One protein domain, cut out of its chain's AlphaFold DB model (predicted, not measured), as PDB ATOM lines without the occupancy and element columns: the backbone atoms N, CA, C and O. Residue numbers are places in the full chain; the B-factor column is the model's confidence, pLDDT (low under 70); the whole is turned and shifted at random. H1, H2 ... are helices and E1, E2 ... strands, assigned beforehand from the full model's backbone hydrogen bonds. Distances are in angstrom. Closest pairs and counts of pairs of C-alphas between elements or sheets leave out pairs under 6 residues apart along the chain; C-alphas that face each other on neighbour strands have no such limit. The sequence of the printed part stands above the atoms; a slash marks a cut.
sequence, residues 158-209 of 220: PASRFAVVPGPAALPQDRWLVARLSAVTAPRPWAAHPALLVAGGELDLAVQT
ATOM      1  N   PRO A 158     149.098 109.195 152.390       88.69
ATOM      2  CA  PRO A 158     149.055 110.524 153.008       88.69
ATOM      3  C   PRO A 158     147.659 111.158 153.066       88.69
ATOM      4  O   PRO A 158     147.370 111.935 153.974       88.69
ATOM      5  N   ALA A 159     146.787 110.826 152.110       89.38
ATOM      6  CA  ALA A 159     145.416 111.327 152.051       89.38
ATOM      7  C   ALA A 159     144.415 110.432 152.805       89.38
ATOM      8  O   ALA A 159     143.259 110.821 152.976       89.38
ATOM      9  N   SER A 160     144.839 109.249 153.265       89.94
ATOM     10  CA  SER A 160     143.992 108.322 154.012       89.94
ATOM     11  C   SER A 160     143.619 108.870 155.387       89.94
ATOM     12  O   SER A 160     144.434 109.427 156.128       89.94
ATOM     13  N   ARG A 161     142.367 108.637 155.764       91.00
ATOM     14  CA  ARG A 161     141.803 108.905 157.083       91.00
ATOM     15  C   ARG A 161     141.954 107.635 157.901       91.00
ATOM     16  O   ARG A 161     141.240 106.669 157.655       91.00
ATOM     17  N   PHE A 162     142.873 107.614 158.858       90.81
ATOM     18  CA  PHE A 162     143.051 106.432 159.695       90.81
ATOM     19  C   PHE A 162     143.007 106.740 161.185       90.81
ATOM     20  O   PHE A 162     143.305 107.854 161.616       90.81
ATOM     21  N   ALA A 163     142.632 105.725 161.955       90.50
ATOM     22  CA  ALA A 163     142.622 105.736 163.411       90.50
ATOM     23  C   ALA A 163     143.507 104.614 163.968       90.50
ATOM     24  O   ALA A 163     143.788 103.629 163.282       90.50
ATOM     25  N   VAL A 164     143.919 104.759 165.227       87.12
ATOM     26  CA  VAL A 164     144.756 103.783 165.935       87.12
ATOM     27  C   VAL A 164     144.122 103.456 167.281       87.12
ATOM     28  O   VAL A 164     143.807 104.375 168.026       87.12
ATOM     29  N   VAL A 165     143.950 102.177 167.608       84.94
ATOM     30  CA  VAL A 165     143.301 101.715 168.843       84.94
ATOM     31  C   VAL A 165     144.274 100.871 169.676       84.94
ATOM     32  O   VAL A 165     144.829  99.912 169.139       84.94
ATOM     33  N   PRO A 166     144.477 101.172 170.973       77.81
ATOM     34  CA  PRO A 166     144.157 102.442 171.626       77.81
ATOM     35  C   PRO A 166     144.978 103.593 171.020       77.81
ATOM     36  O   PRO A 166     145.885 103.380 170.216       77.81
ATOM     37  N   GLY A 167     144.655 104.838 171.375       73.50
ATOM     38  CA  GLY A 167     145.301 105.987 170.738       73.50
ATOM     39  C   GLY A 167     146.819 106.059 170.936       73.50
ATOM     40  O   GLY A 167     147.344 105.452 171.866       73.50
ATOM     41  N   PRO A 168     147.544 106.832 170.100       65.56
ATOM     42  CA  PRO A 168     149.008 106.765 169.989       65.56
ATOM     43  C   PRO A 168     149.787 106.953 171.298       65.56
ATOM     44  O   PRO A 168     150.896 106.443 171.433       65.56
ATOM     45  N   ALA A 169     149.211 107.669 172.268       66.69
ATOM     46  CA  ALA A 169     149.799 107.871 173.591       66.69
ATOM     47  C   ALA A 169     149.878 106.582 174.432       66.69
ATOM     48  O   ALA A 169     150.690 106.500 175.349       66.69
ATOM     49  N   ALA A 170     149.066 105.573 174.118       64.06
ATOM     50  CA  ALA A 170     148.944 104.340 174.881       64.06
ATOM     51  C   ALA A 170     149.803 103.183 174.329       64.06
ATOM     52  O   ALA A 170     149.570 102.051 174.725       64.06
ATOM     53  N   LEU A 171     150.775 103.423 173.428       64.88
ATOM     54  CA  LEU A 171     151.403 102.367 172.606       64.88
ATOM     55  C   LEU A 171     152.898 102.109 172.885       64.88
ATOM     56  O   LEU A 171     153.751 102.827 172.352       64.88
ATOM     57  N   PRO A 172     153.265 101.036 173.615       62.22
ATOM     58  CA  PRO A 172     154.664 100.633 173.766       62.22
ATOM     59  C   PRO A 172     155.148  99.667 172.669       62.22
ATOM     60  O   PRO A 172     156.249  99.844 172.156       62.22
ATOM     61  N   GLN A 173     154.354  98.649 172.307       66.19
ATOM     62  CA  GLN A 173     154.842  97.475 171.554       66.19
ATOM     63  C   GLN A 173     154.697  97.616 170.028       66.19
ATOM     64  O   GLN A 173     155.647  97.364 169.290       66.19
ATOM     65  N   ASP A 174     153.562  98.132 169.550       71.00
ATOM     66  CA  ASP A 174     153.288  98.300 168.110       71.00
ATOM     67  C   ASP A 174     153.593  99.711 167.599       71.00
ATOM     68  O   ASP A 174     153.179 100.119 166.507       71.00
ATOM     69  N   ARG A 175     154.364 100.478 168.379       71.62
ATOM     70  CA  ARG A 175     154.739 101.850 168.032       71.62
ATOM     71  C   ARG A 175     155.447 101.923 166.681       71.62
ATOM     72  O   ARG A 175     155.322 102.936 166.011       71.62
ATOM     73  N   TRP A 176     156.145 100.870 166.253       77.56
ATOM     74  CA  TRP A 176     156.821 100.823 164.953       77.56
ATOM     75  C   TRP A 176     155.840 100.836 163.767       77.56
ATOM     76  O   TRP A 176     156.092 101.533 162.783       77.56
ATOM     77  N   LEU A 177     154.718 100.112 163.862       76.12
ATOM     78  CA  LEU A 177     153.688 100.062 162.820       76.12
ATOM     79  C   LEU A 177     153.016 101.430 162.709       76.12
ATOM     80  O   LEU A 177     152.919 102.015 161.629       76.12
ATOM     81  N   VAL A 178     152.638 101.973 163.865       80.06
ATOM     82  CA  VAL A 178     151.999 103.283 163.963       80.06
ATOM     83  C   VAL A 178     152.957 104.400 163.563       80.06
ATOM     84  O   VAL A 178     152.522 105.327 162.894       80.06
ATOM     85  N   ALA A 179     154.249 104.315 163.887       80.12
ATOM     86  CA  ALA A 179     155.250 105.312 163.509       80.12
ATOM     87  C   ALA A 179     155.460 105.377 161.993       80.12
ATOM     88  O   ALA A 179     155.586 106.474 161.457       80.12
ATOM     89  N   ARG A 180     155.454 104.238 161.286       82.38
ATOM     90  CA  ARG A 180     155.559 104.228 159.816       82.38
ATOM     91  C   ARG A 180     154.371 104.917 159.154       82.38
ATOM     92  O   ARG A 180     154.573 105.723 158.253       82.38
ATOM     93  N   LEU A 181     153.154 104.634 159.617       82.19
ATOM     94  CA  LEU A 181     151.948 105.304 159.121       82.19
ATOM     95  C   LEU A 181     151.928 106.784 159.529       82.19
ATOM     96  O   LEU A 181     151.668 107.649 158.699       82.19
ATOM     97  N   SER A 182     152.313 107.079 160.771       81.00
ATOM     98  CA  SER A 182     152.380 108.442 161.316       81.00
ATOM     99  C   SER A 182     153.439 109.318 160.644       81.00
ATOM    100  O   SER A 182     153.344 110.540 160.702       81.00
ATOM    101  N   ALA A 183     154.438 108.719 159.990       84.50
ATOM    102  CA  ALA A 183     155.434 109.445 159.205       84.50
ATOM    103  C   ALA A 183     154.870 110.001 157.887       84.50
ATOM    104  O   ALA A 183     155.476 110.896 157.303       84.50
ATOM    105  N   VAL A 184     153.734 109.476 157.412       84.50
ATOM    106  CA  VAL A 184     153.132 109.860 156.125       84.50
ATOM    107  C   VAL A 184     151.735 110.474 156.260       84.50
ATOM    108  O   VAL A 184     151.326 111.213 155.371       84.50
ATOM    109  N   THR A 185     151.011 110.219 157.354       83.88
ATOM    110  CA  THR A 185     149.712 110.840 157.681       83.88
ATOM    111  C   THR A 185     149.464 110.820 159.192       83.88
ATOM    112  O   THR A 185     149.933 109.921 159.880       83.88
ATOM    113  N   ALA A 186     148.730 111.788 159.742       82.00
ATOM    114  CA  ALA A 186     148.437 111.835 161.177       82.00
ATOM    115  C   ALA A 186     147.183 111.007 161.539       82.00
ATOM    116  O   ALA A 186     146.162 111.136 160.853       82.00
ATOM    117  N   PRO A 187     147.205 110.215 162.635       84.88
ATOM    118  CA  PRO A 187     146.007 109.551 163.144       84.88
ATOM    119  C   PRO A 187     144.910 110.567 163.471       84.88
ATOM    120  O   PRO A 187     145.165 111.590 164.112       84.88
ATOM    121  N   ARG A 188     143.675 110.268 163.073       87.38
ATOM    122  CA  ARG A 188     142.499 111.073 163.418       87.38
ATOM    123  C   ARG A 188     141.899 110.603 164.739       87.38
ATOM    124  O   ARG A 188     141.973 109.410 165.020       87.38
ATOM    125  N   PRO A 189     141.279 111.490 165.534       86.44
ATOM    126  CA  PRO A 189     140.412 111.059 166.625       86.44
ATOM    127  C   PRO A 189     139.192 110.308 166.070       86.44
ATOM    128  O   PRO A 189     138.777 110.534 164.932       86.44
ATOM    129  N   TRP A 190     138.600 109.434 166.882       89.06
ATOM    130  CA  TRP A 190     137.412 108.653 166.526       89.06
ATOM    131  C   TRP A 190     136.314 108.820 167.570       89.06
ATOM    132  O   TRP A 190     136.562 108.745 168.777       89.06
ATOM    133  N   ALA A 191     135.097 109.019 167.069       85.06
ATOM    134  CA  ALA A 191     133.895 109.213 167.872       85.06
ATOM    135  C   ALA A 191     133.177 107.899 168.224       85.06
ATOM    136  O   ALA A 191     132.301 107.913 169.072       85.06
ATOM    137  N   ALA A 192     133.512 106.782 167.575       88.62
ATOM    138  CA  ALA A 192     132.979 105.441 167.840       88.62
ATOM    139  C   ALA A 192     134.088 104.401 167.641       88.62
ATOM    140  O   ALA A 192     135.215 104.772 167.299       88.62
ATOM    141  N   HIS A 193     133.777 103.115 167.806       90.38
ATOM    142  CA  HIS A 193     134.725 102.046 167.504       90.38
ATOM    143  C   HIS A 193     135.231 102.162 166.047       90.38
ATOM    144  O   HIS A 193     134.420 102.132 165.116       90.38
ATOM    145  N   PRO A 194     136.548 102.311 165.799       92.06
ATOM    146  CA  PRO A 194     137.065 102.645 164.469       92.06
ATOM    147  C   PRO A 194     136.714 101.683 163.339       92.06
ATOM    148  O   PRO A 194     136.567 102.134 162.209       92.06
ATOM    149  N   ALA A 195     136.524 100.390 163.620       92.56
ATOM    150  CA  ALA A 195     136.064  99.440 162.604       92.56
ATOM    151  C   ALA A 195     134.684  99.825 162.027       92.56
ATOM    152  O   ALA A 195     134.478  99.749 160.818       92.56
ATOM    153  N   LEU A 196     133.773 100.332 162.868       95.56
ATOM    154  CA  LEU A 196     132.449 100.801 162.441       95.56
ATOM    155  C   LEU A 196     132.554 102.081 161.604       95.56
ATOM    156  O   LEU A 196     131.808 102.262 160.646       95.56
ATOM    157  N   LEU A 197     133.520 102.947 161.920       95.00
ATOM    158  CA  LEU A 197     133.795 104.154 161.137       95.00
ATOM    159  C   LEU A 197     134.406 103.827 159.766       95.00
ATOM    160  O   LEU A 197     134.139 104.534 158.796       95.00
ATOM    161  N   VAL A 198     135.196 102.751 159.661       95.12
ATOM    162  CA  VAL A 198     135.668 102.230 158.367       95.12
ATOM    163  C   VAL A 198     134.496 101.681 157.556       95.12
ATOM    164  O   VAL A 198     134.319 102.069 156.404       95.12
ATOM    165  N   ALA A 199     133.648 100.845 158.164       95.25
ATOM    166  CA  ALA A 199     132.444 100.321 157.515       95.25
ATOM    167  C   ALA A 199     131.488 101.440 157.049       95.25
ATOM    168  O   ALA A 199     130.830 101.308 156.017       95.25
ATOM    169  N   GLY A 200     131.454 102.552 157.790       95.12
ATOM    170  CA  GLY A 200     130.710 103.771 157.473       95.12
ATOM    171  C   GLY A 200     131.332 104.675 156.407       95.12
ATOM    172  O   GLY A 200     130.709 105.658 156.016       95.12
ATOM    173  N   GLY A 201     132.565 104.399 155.968       94.06
ATOM    174  CA  GLY A 201     133.300 105.277 155.057       94.06
ATOM    175  C   GLY A 201     133.729 106.608 155.691       94.06
ATOM    176  O   GLY A 201     134.110 107.540 154.979       94.06
ATOM    177  N   GLU A 202     133.695 106.728 157.019       93.38
ATOM    178  CA  GLU A 202     134.203 107.879 157.780       93.38
ATOM    179  C   GLU A 202     135.728 107.805 157.962       93.38
ATOM    180  O   GLU A 202     136.419 108.830 157.957       93.38
ATOM    181  N   LEU A 203     136.250 106.581 158.064       93.88
ATOM    182  CA  LEU A 203     137.669 106.248 158.007       93.88
ATOM    183  C   LEU A 203     137.954 105.359 156.794       93.88
ATOM    184  O   LEU A 203     137.090 104.631 156.319       93.88
ATOM    185  N   ASP A 204     139.191 105.404 156.319       92.56
ATOM    186  CA  ASP A 204     139.707 104.524 155.269       92.56
ATOM    187  C   ASP A 204     140.464 103.326 155.867       92.56
ATOM    188  O   ASP A 204     140.596 102.287 155.228       92.56
ATOM    189  N   LEU A 205     140.975 103.463 157.097       90.50
ATOM    190  CA  LEU A 205     141.732 102.427 157.798       90.50
ATOM    191  C   LEU A 205     141.598 102.572 159.322       90.50
ATOM    192  O   LEU A 205     141.600 103.675 159.865       90.50
ATOM    193  N   ALA A 206     141.572 101.451 160.034       90.62
ATOM    194  CA  ALA A 206     141.746 101.409 161.480       90.62
ATOM    195  C   ALA A 206     142.862 100.420 161.825       90.62
ATOM    196  O   ALA A 206     142.906  99.319 161.282       90.62
ATOM    197  N   VAL A 207     143.767 100.814 162.719       87.56
ATOM    198  CA  VAL A 207     144.862  99.965 163.197       87.56
ATOM    199  C   VAL A 207     144.628  99.659 164.664       87.56
ATOM    200  O   VAL A 207     144.799 100.531 165.512       87.56
ATOM    201  N   GLN A 208     144.251  98.423 164.970       83.81
ATOM    202  CA  GLN A 208     144.201  97.945 166.345       83.81
ATOM    203  C   GLN A 208     145.553  97.344 166.722       83.81
ATOM    204  O   GLN A 208     146.133  96.551 165.983       83.81
ATOM    205  N   THR A 209     146.068  97.769 167.864       78.31
ATOM    206  CA  THR A 209     147.381  97.395 168.383       78.31
ATOM    207  C   THR A 209     147.231  96.632 169.689       78.31
ATOM    208  O   THR A 209     146.257  96.797 170.425       78.31
TER     209      THR A 209
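What this domain is: This is residues 158 to 209 of the 220 residues of an uncharacterized protein of Phytohabitans rumicis (UniProt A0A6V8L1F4). A short ribbon of two parallel strands, E1 and E2, stands in the middle, with one small helix over each of its faces: H2 packs closely on one, and H1 sits more loosely over the other. The long link of residues 183 to 193 passes round the E1 side of the ribbon from one helix to the other, and the line from helix to helix across the ribbon makes the longest axis. The printed part has 52 residues, with two named strands and two named helices in the order E1, H1, H2, E2; the class is mixed, helices and strands, with under half of the residues, 22, in named elements. The whole is compact, with a radius of gyration of the C-alphas of 10.3 A, and spans 28 by 21 by 13 A.

How they stand to each other: Strand E1, residues 162 to 165, and strand E2, residues 205 to 208, are parallel neighbours, with 14 degrees between their directions. The C-alphas of Phe 162 and Leu 205 face each other at 4.6 A. N 165 and O 207 are within hydrogen-bond range at 2.8 A, and so are N 207 and O 163 at 2.9 A. Helix H1, residues 175 to 182, comes closest to E1 with the C-alphas of Val 164 and Val 178, 7.5 A apart. Its closest C-alphas to E2 are those of Val 178 and Val 207, at 7.9 A. Helix H2, residues 194 to 199, comes nearer: the closest C-alphas of H2 and E2, those of Pro 194 and Ala 206, are 5.7 A apart. The closest C-alphas of H2 and E1 are those of Pro 194 and Ala 163, at 6.4 A. H1 and H2 are apart. E1, H1, H2 and E2 form a strand-helix-strand unit, two parallel neighbour strands with helices between them along the chain. In H1 and H2, every O i to N i+4 pair is within hydrogen-bond range.

Where its parts are: E1 begins at C-alpha 162, at (143.051, 106.432, 159.695), and is 10.3 A long from first to last C-alpha. H1 measures 9.7 A from C-alpha 175, at (154.739, 101.850, 168.032), to C-alpha 182. H2 measures 8.7 A from C-alpha 194 to C-alpha 199. E2 is 10.0 A long and ends at C-alpha 208, at (144.201, 97.945, 166.345).

The domain as a whole: The two C-alphas farthest apart are those of Pro 172 and Gly 200, at 29.1 A. The printed part, residues 158 to 209, has no cut. The link from E1 to H1 is short, that from H1 to H2 is long with 11 residues, and that from H2 to E2 is tight. The mean pLDDT of the printed part is 84.0, and residues 168 to 173 are under 70.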